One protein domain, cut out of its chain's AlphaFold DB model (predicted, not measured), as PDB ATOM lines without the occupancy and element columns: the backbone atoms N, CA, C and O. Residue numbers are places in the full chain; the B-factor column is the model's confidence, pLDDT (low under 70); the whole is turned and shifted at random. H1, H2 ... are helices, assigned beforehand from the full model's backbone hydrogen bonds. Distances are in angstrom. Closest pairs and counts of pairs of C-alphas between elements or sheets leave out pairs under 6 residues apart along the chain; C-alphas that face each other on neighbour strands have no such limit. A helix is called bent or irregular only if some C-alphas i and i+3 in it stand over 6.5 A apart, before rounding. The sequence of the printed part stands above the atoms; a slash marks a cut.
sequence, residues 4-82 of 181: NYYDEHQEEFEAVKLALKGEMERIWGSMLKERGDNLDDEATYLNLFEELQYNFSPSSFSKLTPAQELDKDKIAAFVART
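Overview. This is residues 4 to 82 of the 181 residues of an uncharacterized protein of Serratia marcescens (UniProt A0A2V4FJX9). One long, kinked helix, H2, makes the length of the domain, and two shorter helices, H3 and H5, cross over one side of it, running opposite ways to each other. The short H1 sits beside H5 near the start of H2, the short H4 sits near the first residue of H5, and past the kink H2 runs on away from H5 before the link folds back to H3. Contacts between the helices are few: H1 and H5 touch, while other pairs come close without clearly touching. The printed part has 79 residues with five named helices, in the order H1, H2, H3, H4, H5, and no named strand; its class is all helix. The whole is compact, with a radius of gyration of the C-alphas of 12.4 A, and its outline is elongated, spanning 36 by 23 by 20 A.

Along the chain. H1 is residues 5 to 8, beginning at C-alpha 5 (-11.820, -38.278, -15.545); it is neither bent nor irregular, but only just, with C-alphas 5 and 8 6.1 A apart. H2 is residues 10 to 35, 30.7 A long, ending at C-alpha 35 (-43.616, -48.466, -4.723). H2 has a kink of 78 degrees near residue 28 and is irregular, with C-alphas 27 and 30 8.2 A apart. H3 is residues 42 to 53, 15.6 A long. H4 is residues 58 to 61, 5.4 A long. H5 is residues 72 to 82, 15.2 A long, ending at C-alpha 82 (-21.811, -40.765, -9.093).

Arrangement. H1 and H5 touch; their closest C-alphas, of Tyr 5 and Ala 77, are 6.4 A apart. H1 is close to H2 but not clearly touching, with the closest C-alphas, of Tyr 6 and Phe 13, 6.0 A apart. H2 and H5 are close but not clearly touching, nearest at the C-alphas of Phe 13 and Phe 78, 7.0 A, at a steep tilt of 66 degrees, the same way. H2 and H3 are close but not clearly touching, nearest at the C-alphas of Met 24 and Leu 48, 7.3 A, and about perpendicular at 85 degrees. H3 and H5 are close but not clearly touching, nearest at the C-alphas of Gln 53 and Val 79, 7.8 A, at a shallow tilt of 23 degrees, opposite ways. H4 is close to H5 but not clearly touching, nearest at the C-alphas of Pro 58 and Lys 72, 6.7 A. H2 and H4 are only just apart, at 8.3 A. Each O i to N i+4 pair is within hydrogen-bond range in H3 and H5, and 20 of 22 are in H2; H1 and H4 are too short for such a pair.

Size, cuts and confidence. The two C-alphas farthest apart are those of Glu 8 and Glu 34, 37.5 A. The printed part has no cut and no long link; the links from H1 to H2 and from H3 to H4 are tight. The mean pLDDT of the printed part is 93.4, and no printed residue is under 70.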
ATOM      1  N   ASN A   4     -11.236 -37.525 -11.459       95.38
ATOM      2  CA  ASN A   4     -12.064 -36.513 -12.108       95.38
ATOM      3  C   ASN A   4     -12.218 -36.768 -13.611       95.38
ATOM      4  O   ASN A   4     -12.778 -35.928 -14.305       95.38
ATOM      5  N   TYR A   5     -11.775 -37.924 -14.120       96.75
ATOM      6  CA  TYR A   5     -11.820 -38.278 -15.545       96.75
ATOM      7  C   TYR A   5     -13.152 -37.896 -16.215       96.75
ATOM      8  O   TYR A   5     -13.186 -37.269 -17.272       96.75
ATOM      9  N   TYR A   6     -14.274 -38.216 -15.572       97.75
ATOM     10  CA  TYR A   6     -15.597 -37.960 -16.130       97.75
ATOM     11  C   TYR A   6     -16.054 -36.491 -16.078       97.75
ATOM     12  O   TYR A   6     -17.067 -36.180 -16.700       97.75
ATOM     13  N   ASP A   7     -15.338 -35.580 -15.402       96.69
ATOM     14  CA  ASP A   7     -15.594 -34.128 -15.484       96.69
ATOM     15  C   ASP A   7     -15.437 -33.628 -16.918       96.69
ATOM     16  O   ASP A   7     -16.239 -32.813 -17.374       96.69
ATOM     17  N   GLU A   8     -14.476 -34.191 -17.645       96.50
ATOM     18  CA  GLU A   8     -14.209 -33.868 -19.047       96.50
ATOM     19  C   GLU A   8     -14.883 -34.855 -20.022       96.50
ATOM     20  O   GLU A   8     -15.013 -34.559 -21.207       96.50
ATOM     21  N   HIS A   9     -15.380 -35.998 -19.528       96.94
ATOM     22  CA  HIS A   9     -15.986 -37.076 -20.326       96.94
ATOM     23  C   HIS A   9     -17.471 -37.293 -19.980       96.94
ATOM     24  O   HIS A   9     -17.922 -38.413 -19.732       96.94
ATOM     25  N   GLN A  10     -18.252 -36.209 -19.953       96.62
ATOM     26  CA  GLN A  10     -19.661 -36.238 -19.535       96.62
ATOM     27  C   GLN A  10     -20.537 -37.167 -20.393       96.62
ATOM     28  O   GLN A  10     -21.409 -37.845 -19.855       96.62
ATOM     29  N   GLU A  11     -20.317 -37.237 -21.708       96.50
ATOM     30  CA  GLU A  11     -21.094 -38.130 -22.584       96.50
ATOM     31  C   GLU A  11     -20.851 -39.611 -22.255       96.50
ATOM     32  O   GLU A  11     -21.798 -40.395 -22.197       96.50
ATOM     33  N   GLU A  12     -19.599 -39.987 -21.968       96.25
ATOM     34  CA  GLU A  12     -19.239 -41.345 -21.536       96.25
ATOM     35  C   GLU A  12     -19.874 -41.661 -20.175       96.25
ATOM     36  O   GLU A  12     -20.458 -42.729 -19.995       96.25
ATOM     37  N   PHE A  13     -19.837 -40.709 -19.237       97.00
ATOM     38  CA  PHE A  13     -20.473 -40.862 -17.929       97.00
ATOM     39  C   PHE A  13     -21.976 -41.143 -18.041       97.00
ATOM     40  O   PHE A  13     -22.474 -42.088 -17.426       97.00
ATOM     41  N   GLU A  14     -22.699 -40.349 -18.836       96.38
ATOM     42  CA  GLU A  14     -24.143 -40.523 -19.014       96.38
ATOM     43  C   GLU A  14     -24.480 -41.823 -19.751       96.38
ATOM     44  O   GLU A  14     -25.459 -42.482 -19.399       96.38
ATOM     45  N   ALA A  15     -23.654 -42.252 -20.710       95.69
ATOM     46  CA  ALA A  15     -23.832 -43.538 -21.382       95.69
ATOM     47  C   ALA A  15     -23.706 -44.717 -20.402       95.69
ATOM     48  O   ALA A  15     -24.572 -45.597 -20.375       95.69
ATOM     49  N   VAL A  16     -22.677 -44.709 -19.545       96.44
ATOM     50  CA  VAL A  16     -22.493 -45.731 -18.501       96.44
ATOM     51  C   VAL A  16     -23.643 -45.687 -17.494       96.44
ATOM     52  O   VAL A  16     -24.210 -46.729 -17.158       96.44
ATOM     53  N   LYS A  17     -24.031 -44.490 -17.040       96.31
ATOM     54  CA  LYS A  17     -25.143 -44.293 -16.101       96.31
ATOM     55  C   LYS A  17     -26.464 -44.812 -16.665       96.31
ATOM     56  O   LYS A  17     -27.197 -45.491 -15.946       96.31
ATOM     57  N   LEU A  18     -26.758 -44.539 -17.935       96.12
ATOM     58  CA  LEU A  18     -27.962 -45.008 -18.615       96.12
ATOM     59  C   LEU A  18     -27.969 -46.533 -18.779       96.12
ATOM     60  O   LEU A  18     -28.970 -47.175 -18.465       96.12
ATOM     61  N   ALA A  19     -26.850 -47.122 -19.211       95.69
ATOM     62  CA  ALA A  19     -26.718 -48.574 -19.324       95.69
ATOM     63  C   ALA A  19     -26.915 -49.262 -17.960       95.69
ATOM     64  O   ALA A  19     -27.586 -50.291 -17.860       95.69
ATOM     65  N   LEU A  20     -26.392 -48.653 -16.890       95.62
ATOM     66  CA  LEU A  20     -26.575 -49.136 -15.528       95.62
ATOM     67  C   LEU A  20     -28.025 -48.989 -15.041       95.62
ATOM     68  O   LEU A  20     -28.533 -49.908 -14.404       95.62
ATOM     69  N   LYS A  21     -28.711 -47.882 -15.360       95.75
ATOM     70  CA  LYS A  21     -30.147 -47.727 -15.076       95.75
ATOM     71  C   LYS A  21     -30.962 -48.844 -15.725       95.75
ATOM     72  O   LYS A  21     -31.775 -49.452 -15.041       95.75
ATOM     73  N   GLY A  22     -30.696 -49.176 -16.990       94.50
ATOM     74  CA  GLY A  22     -31.369 -50.290 -17.665       94.50
ATOM     75  C   GLY A  22     -31.182 -51.628 -16.937       94.50
ATOM     76  O   GLY A  22     -32.123 -52.408 -16.800       94.50
ATOM     77  N   GLU A  23     -29.990 -51.875 -16.389       94.69
ATOM     78  CA  GLU A  23     -29.733 -53.063 -15.567       94.69
ATOM     79  C   GLU A  23     -30.469 -53.015 -14.217       94.69
ATOM     80  O   GLU A  23     -31.045 -54.016 -13.787       94.69
ATOM     81  N   MET A  24     -30.531 -51.850 -13.568       95.50
ATOM     82  CA  MET A  24     -31.328 -51.655 -12.351       95.50
ATOM     83  C   MET A  24     -32.823 -51.881 -12.605       95.50
ATOM     84  O   MET A  24     -33.482 -52.525 -11.794       95.50
ATOM     85  N   GLU A  25     -33.364 -51.419 -13.734       95.19
ATOM     86  CA  GLU A  25     -34.750 -51.690 -14.135       95.19
ATOM     87  C   GLU A  25     -34.985 -53.180 -14.381       95.19
ATOM     88  O   GLU A  25     -36.025 -53.716 -13.998       95.19
ATOM     89  N   ARG A  26     -34.012 -53.880 -14.971       94.75
ATOM     90  CA  ARG A  26     -34.094 -55.328 -15.184       94.75
ATOM     91  C   ARG A  26     -34.154 -56.103 -13.863       94.75
ATOM     92  O   ARG A  26     -34.868 -57.102 -13.785       94.75
ATOM     93  N   ILE A  27     -33.405 -55.672 -12.845       94.38
ATOM     94  CA  ILE A  27     -33.327 -56.342 -11.535       94.38
ATOM     95  C   ILE A  27     -34.500 -55.940 -10.625       94.38
ATOM     96  O   ILE A  27     -35.128 -56.802 -10.011       94.38
ATOM     97  N   TRP A  28     -34.802 -54.643 -10.537       96.25
ATOM     98  CA  TRP A  28     -35.703 -54.059  -9.534       96.25
ATOM     99  C   TRP A  28     -36.940 -53.360 -10.114       96.25
ATOM    100  O   TRP A  28     -37.764 -52.862  -9.351       96.25
ATOM    101  N   GLY A  29     -37.137 -53.345 -11.433       94.75
ATOM    102  CA  GLY A  29     -38.200 -52.569 -12.084       94.75
ATOM    103  C   GLY A  29     -39.618 -52.889 -11.604       94.75
ATOM    104  O   GLY A  29     -40.431 -51.980 -11.464       94.75
ATOM    105  N   SER A  30     -39.928 -54.153 -11.301       94.56
ATOM    106  CA  SER A  30     -41.237 -54.519 -10.733       94.56
ATOM    107  C   SER A  30     -41.437 -53.929  -9.334       94.56
ATOM    108  O   SER A  30     -42.484 -53.354  -9.058       94.56
ATOM    109  N   MET A  31     -40.408 -53.997  -8.484       95.38
ATOM    110  CA  MET A  31     -40.440 -53.432  -7.131       95.38
ATOM    111  C   MET A  31     -40.577 -51.906  -7.160       95.38
ATOM    112  O   MET A  31     -41.358 -51.346  -6.395       95.38
ATOM    113  N   LEU A  32     -39.847 -51.237  -8.059       95.31
ATOM    114  CA  LEU A  32     -39.932 -49.787  -8.245       95.31
ATOM    115  C   LEU A  32     -41.351 -49.365  -8.644       95.31
ATOM    116  O   LEU A  32     -41.924 -48.462  -8.038       95.31
ATOM    117  N   LYS A  33     -41.970 -50.086  -9.590       93.88
ATOM    118  CA  LYS A  33     -43.353 -49.834 -10.022       93.88
ATOM    119  C   LYS A  33     -44.369 -49.997  -8.897       93.88
ATOM    120  O   LYS A  33     -45.282 -49.186  -8.793       93.88
ATOM    121  N   GLU A  34     -44.221 -51.023  -8.062       94.81
ATOM    122  CA  GLU A  34     -45.117 -51.261  -6.923       94.81
ATOM    123  C   GLU A  34     -45.034 -50.154  -5.865       94.81
ATOM    124  O   GLU A  34     -46.040 -49.828  -5.236       94.81
ATOM    125  N   ARG A  35     -43.850 -49.557  -5.682       92.94
ATOM    126  CA  ARG A  35     -43.616 -48.466  -4.723       92.94
ATOM    127  C   ARG A  35     -43.913 -47.077  -5.284       92.94
ATOM    128  O   ARG A  35     -44.072 -46.140  -4.510       92.94
ATOM    129  N   GLY A  36     -44.026 -46.951  -6.607       92.81
ATOM    130  CA  GLY A  36     -44.098 -45.654  -7.282       92.81
ATOM    131  C   GLY A  36     -42.755 -44.918  -7.312       92.81
ATOM    132  O   GLY A  36     -42.738 -43.703  -7.495       92.81
ATOM    133  N   ASP A  37     -41.650 -45.645  -7.137       94.62
ATOM    134  CA  ASP A  37     -40.288 -45.115  -7.172       94.62
ATOM    135  C   ASP A  37     -39.789 -45.009  -8.624       94.62
ATOM    136  O   ASP A  37     -40.211 -45.763  -9.507       94.62
ATOM    137  N   ASN A  38     -38.855 -44.091  -8.878       92.94
ATOM    138  CA  ASN A  38     -38.291 -43.861 -10.208       92.94
ATOM    139  C   ASN A  38     -36.768 -43.706 -10.153       92.94
ATOM    140  O   ASN A  38     -36.242 -43.054  -9.260       92.94
ATOM    141  N   LEU A  39     -36.052 -44.228 -11.150       95.00
ATOM    142  CA  LEU A  39     -34.593 -44.100 -11.244       95.00
ATOM    143  C   LEU A  39     -34.117 -42.711 -11.692       95.00
ATOM    144  O   LEU A  39     -32.914 -42.451 -11.684       95.00
ATOM    145  N   ASP A  40     -35.012 -41.812 -12.111       94.19
ATOM    146  CA  ASP A  40     -34.641 -40.402 -12.306       94.19
ATOM    147  C   ASP A  40     -34.644 -39.602 -11.005       94.19
ATOM    148  O   ASP A  40     -34.059 -38.522 -10.969       94.19
ATOM    149  N   ASP A  41     -35.240 -40.137  -9.936       95.12
ATOM    150  CA  ASP A  41     -35.029 -39.602  -8.597       95.12
ATOM    151  C   ASP A  41     -33.625 -39.982  -8.106       95.12
ATOM    152  O   ASP A  41     -33.244 -41.156  -8.062       95.12
ATOM    153  N   GLU A  42     -32.836 -38.970  -7.747       93.06
ATOM    154  CA  GLU A  42     -31.430 -39.143  -7.378       93.06
ATOM    155  C   GLU A  42     -31.273 -40.013  -6.128       93.06
ATOM    156  O   GLU A  42     -30.397 -40.876  -6.089       93.06
ATOM    157  N   ALA A  43     -32.140 -39.838  -5.126       92.38
ATOM    158  CA  ALA A  43     -32.074 -40.616  -3.893       92.38
ATOM    159  C   ALA A  43     -32.354 -42.104  -4.155       92.38
ATOM    160  O   ALA A  43     -31.624 -42.974  -3.675       92.38
ATOM    161  N   THR A  44     -33.373 -42.396  -4.960       94.81
ATOM    162  CA  THR A  44     -33.723 -43.756  -5.385       94.81
ATOM    163  C   THR A  44     -32.584 -44.396  -6.174       94.81
ATOM    164  O   THR A  44     -32.168 -45.516  -5.863       94.81
ATOM    165  N   TYR A  45     -32.034 -43.672  -7.153       96.19
ATOM    166  CA  TYR A  45     -30.906 -44.145  -7.948       96.19
ATOM    167  C   TYR A  45     -29.683 -44.448  -7.078       96.19
ATOM    168  O   TYR A  45     -29.123 -45.536  -7.188       96.19
ATOM    169  N   LEU A  46     -29.287 -43.526  -6.195       94.25
ATOM    170  CA  LEU A  46     -28.118 -43.702  -5.332       94.25
ATOM    171  C   LEU A  46     -28.282 -44.889  -4.379       94.25
ATOM    172  O   LEU A  46     -27.338 -45.651  -4.201       94.25
ATOM    173  N   ASN A  47     -29.476 -45.105  -3.823       91.44
ATOM    174  CA  ASN A  47     -29.726 -46.264  -2.965       91.44
ATOM    175  C   ASN A  47     -29.498 -47.587  -3.714       91.44
ATOM    176  O   ASN A  47     -28.777 -48.454  -3.229       91.44
ATOM    177  N   LEU A  48     -30.062 -47.737  -4.916       93.75
ATOM    178  CA  LEU A  48     -29.877 -48.954  -5.720       93.75
ATOM    179  C   LEU A  48     -28.462 -49.075  -6.298       93.75
ATOM    180  O   LEU A  48     -27.942 -50.180  -6.457       93.75
ATOM    181  N   PHE A  49     -27.823 -47.944  -6.590       94.88
ATOM    182  CA  PHE A  49     -26.427 -47.884  -6.997       94.88
ATOM    183  C   PHE A  49     -25.511 -48.469  -5.929       94.88
ATOM    184  O   PHE A  49     -24.663 -49.298  -6.252       94.88
ATOM    185  N   GLU A  50     -25.702 -48.089  -4.666       90.75
ATOM    186  CA  GLU A  50     -24.894 -48.606  -3.565       90.75
ATOM    187  C   GLU A  50     -25.070 -50.112  -3.365       90.75
ATOM    188  O   GLU A  50     -24.086 -50.798  -3.104       90.75
ATOM    189  N   GLU A  51     -26.275 -50.646  -3.573       88.44
ATOM    190  CA  GLU A  51     -26.516 -52.095  -3.544       88.44
ATOM    191  C   GLU A  51     -25.824 -52.837  -4.699       88.44
ATOM    192  O   GLU A  51     -25.346 -53.962  -4.539       88.44
ATOM    193  N   LEU A  52     -25.747 -52.217  -5.881       89.19
ATOM    194  CA  LEU A  52     -25.202 -52.859  -7.076       89.19
ATOM    195  C   LEU A  52     -23.678 -52.736  -7.191       89.19
ATOM    196  O   LEU A  52     -23.023 -53.661  -7.684       89.19
ATOM    197  N   GLN A  53     -23.105 -51.616  -6.740       88.06
ATOM    198  CA  GLN A  53     -21.700 -51.271  -6.981       88.06
ATOM    199  C   GLN A  53     -20.701 -52.246  -6.349       88.06
ATOM    200  O   GLN A  53     -19.572 -52.364  -6.820       88.06
ATOM    201  N   TYR A  54     -21.138 -53.054  -5.378       79.31
ATOM    202  CA  TYR A  54     -20.339 -54.155  -4.829       79.31
ATOM    203  C   TYR A  54     -19.914 -55.192  -5.879       79.31
ATOM    204  O   TYR A  54     -18.902 -55.861  -5.701       79.31
ATOM    205  N   ASN A  55     -20.660 -55.311  -6.979       82.56
ATOM    206  CA  ASN A  55     -20.373 -56.253  -8.061       82.56
ATOM    207  C   ASN A  55     -19.639 -55.602  -9.241       82.56
ATOM    208  O   ASN A  55     -19.510 -56.220 -10.302       82.56
ATOM    209  N   PHE A  56     -19.193 -54.350  -9.119       90.06
ATOM    210  CA  PHE A  56     -18.552 -53.646 -10.222       90.06
ATOM    211  C   PHE A  56     -17.167 -54.203 -10.526       90.06
ATOM    212  O   PHE A  56     -16.243 -54.176  -9.721       90.06
ATOM    213  N   SER A  57     -17.036 -54.693 -11.752       90.19
ATOM    214  CA  SER A  57     -15.795 -55.165 -12.346       90.19
ATOM    215  C   SER A  57     -15.840 -54.864 -13.844       90.19
ATOM    216  O   SER A  57     -16.941 -54.720 -14.386       90.19
ATOM    217  N   PRO A  58     -14.696 -54.848 -14.549       91.25
ATOM    218  CA  PRO A  58     -14.694 -54.718 -16.007       91.25
ATOM    219  C   PRO A  58     -15.644 -55.715 -16.690       91.25
ATOM    220  O   PRO A  58     -16.399 -55.367 -17.595       91.25
ATOM    221  N   SER A  59     -15.697 -56.951 -16.179       90.56
ATOM    222  CA  SER A  59     -16.588 -57.990 -16.702       90.56
ATOM    223  C   SER A  59     -18.075 -57.683 -16.492       90.56
ATOM    224  O   SER A  59     -18.901 -58.057 -17.321       90.56
ATOM    225  N   SER A  60     -18.428 -56.983 -15.414       88.56
ATOM    226  CA  SER A  60     -19.811 -56.606 -15.114       88.56
ATOM    227  C   SER A  60     -20.306 -55.544 -16.099       88.56
ATOM    228  O   SER A  60     -21.400 -55.676 -16.636       88.56
ATOM    229  N   PHE A  61     -19.468 -54.554 -16.418       90.50
ATOM    230  CA  PHE A  61     -19.797 -53.494 -17.379       90.50
ATOM    231  C   PHE A  61     -19.825 -53.985 -18.832       90.50
ATOM    232  O   PHE A  61     -20.675 -53.556 -19.611       90.50
ATOM    233  N   SER A  62     -18.993 -54.975 -19.175       90.38
ATOM    234  CA  SER A  62     -19.020 -55.609 -20.503       90.38
ATOM    235  C   SER A  62     -20.332 -56.347 -20.817       90.38
ATOM    236  O   SER A  62     -20.628 -56.611 -21.978       90.38
ATOM    237  N   LYS A  63     -21.124 -56.680 -19.787       88.38
ATOM    238  CA  LYS A  63     -22.423 -57.362 -19.914       88.38
ATOM    239  C   LYS A  63     -23.608 -56.398 -20.001       88.38
ATOM    240  O   LYS A  63     -24.729 -56.855 -20.220       88.38
ATOM    241  N   LEU A  64     -23.386 -55.097 -19.802       90.25
ATOM    242  CA  LEU A  64     -24.443 -54.098 -19.930       90.25
ATOM    243  C   LEU A  64     -24.885 -53.966 -21.390       90.25
ATOM    244  O   LEU A  64     -24.177 -54.363 -22.312       90.25
ATOM    245  N   THR A  65     -26.078 -53.415 -21.603       85.50
ATOM    246  CA  THR A  65     -26.596 -53.135 -22.946       85.50
ATOM    247  C   THR A  65     -26.789 -51.625 -23.110       85.50
ATOM    248  O   THR A  65     -27.636 -51.068 -22.413       85.50
ATOM    249  N   PRO A  66     -26.051 -50.957 -24.022       85.81
ATOM    250  CA  PRO A  66     -24.922 -51.480 -24.803       85.81
ATOM    251  C   PRO A  66     -23.692 -51.773 -23.924       85.81
ATOM    252  O   PRO A  66     -23.528 -51.172 -22.861       85.81
ATOM    253  N   ALA A  67     -22.823 -52.679 -24.382       87.12
ATOM    254  CA  ALA A  67     -21.622 -53.076 -23.645       87.12
ATOM    255  C   ALA A  67     -20.699 -51.874 -23.399       87.12
ATOM    256  O   ALA A  67     -20.460 -51.085 -24.312       87.12
ATOM    257  N   GLN A  68     -20.188 -51.749 -22.171       91.94
ATOM    258  CA  GLN A  68     -19.266 -50.683 -21.772       91.94
ATOM    259  C   GLN A  68     -17.885 -51.270 -21.466       91.94
ATOM    260  O   GLN A  68     -17.756 -52.173 -20.635       91.94
ATOM    261  N   GLU A  69     -16.843 -50.743 -22.109       89.81
ATOM    262  CA  GLU A  69     -15.452 -51.116 -21.836       89.81
ATOM    263  C   GLU A  69     -14.852 -50.192 -20.773       89.81
ATOM    264  O   GLU A  69     -14.342 -49.114 -21.075       89.81
ATOM    265  N   LEU A  70     -14.911 -50.624 -19.510       93.62
ATOM    266  CA  LEU A  70     -14.351 -49.881 -18.380       93.62
ATOM    267  C   LEU A  70     -13.260 -50.693 -17.680       93.62
ATOM    268  O   LEU A  70     -13.482 -51.835 -17.274       93.62
ATOM    269  N   ASP A  71     -12.094 -50.083 -17.486       93.62
ATOM    270  CA  ASP A  71     -11.067 -50.611 -16.592       93.62
ATOM    271  C   ASP A  71     -11.355 -50.248 -15.119       93.62
ATOM    272  O   ASP A  71     -12.319 -49.552 -14.792       93.62
ATOM    273  N   LYS A  72     -10.515 -50.735 -14.198       92.38
ATOM    274  CA  LYS A  72     -10.679 -50.482 -12.757       92.38
ATOM    275  C   LYS A  72     -10.615 -48.998 -12.383       92.38
ATOM    276  O   LYS A  72     -11.260 -48.596 -11.417       92.38
ATOM    277  N   ASP A  73      -9.836 -48.209 -13.113       94.81
ATOM    278  CA  ASP A  73      -9.628 -46.791 -12.832       94.81
ATOM    279  C   ASP A  73     -10.857 -45.990 -13.293       94.81
ATOM    280  O   ASP A  73     -11.394 -45.195 -12.522       94.81
ATOM    281  N   LYS A  74     -11.395 -46.296 -14.480       95.69
ATOM    282  CA  LYS A  74     -12.670 -45.745 -14.963       95.69
ATOM    283  C   LYS A  74     -13.851 -46.140 -14.084       95.69
ATOM    284  O   LYS A  74     -14.714 -45.311 -13.822       95.69
ATOM    285  N   ILE A  75     -13.906 -47.376 -13.590       94.81
ATOM    286  CA  ILE A  75     -14.965 -47.797 -12.656       94.81
ATOM    287  C   ILE A  75     -14.895 -46.979 -11.363       94.81
ATOM    288  O   ILE A  75     -15.915 -46.490 -10.880       94.81
ATOM    289  N   ALA A  76     -13.700 -46.792 -10.809       94.75
ATOM    290  CA  ALA A  76     -13.527 -46.019  -9.588       94.75
ATOM    291  C   ALA A  76     -13.856 -44.527  -9.783       94.75
ATOM    292  O   ALA A  76     -14.558 -43.957  -8.947       94.75
ATOM    293  N   ALA A  77     -13.453 -43.918 -10.903       96.50
ATOM    294  CA  ALA A  77     -13.862 -42.558 -11.266       96.50
ATOM    295  C   ALA A  77     -15.390 -42.442 -11.450       96.50
ATOM    296  O   ALA A  77     -15.997 -41.467 -11.008       96.50
ATOM    297  N   PHE A  78     -16.035 -43.460 -12.033       96.62
ATOM    298  CA  PHE A  78     -17.491 -43.506 -12.201       96.62
ATOM    299  C   PHE A  78     -18.208 -43.533 -10.847       96.62
ATOM    300  O   PHE A  78     -19.143 -42.762 -10.624       96.62
ATOM    301  N   VAL A  79     -17.739 -44.371  -9.914       95.31
ATOM    302  CA  VAL A  79     -18.258 -44.432  -8.538       95.31
ATOM    303  C   VAL A  79     -18.063 -43.098  -7.818       95.31
ATOM    304  O   VAL A  79     -19.001 -42.596  -7.199       95.31
ATOM    305  N   ALA A  80     -16.875 -42.499  -7.925       95.38
ATOM    306  CA  ALA A  80     -16.574 -41.220  -7.291       95.38
ATOM    307  C   ALA A  80     -17.500 -40.104  -7.796       95.38
ATOM    308  O   ALA A  80     -18.173 -39.461  -6.992       95.38
ATOM    309  N   ARG A  81     -17.613 -39.928  -9.117       96.44
ATOM    310  CA  ARG A  81     -18.496 -38.921  -9.715       96.44
ATOM    311  C   ARG A  81     -19.964 -39.160  -9.386       96.44
ATOM    312  O   ARG A  81     -20.667 -38.208  -9.065       96.44
ATOM    313  N   THR A  82     -20.419 -40.413  -9.420       95.94
ATOM    314  CA  THR A  82     -21.811 -40.765  -9.093       95.94
ATOM    315  C   THR A  82     -22.193 -40.313  -7.684       95.94
ATOM    316  O   THR A  82     -23.307 -39.855  -7.465       95.94
TER     317      THR A  82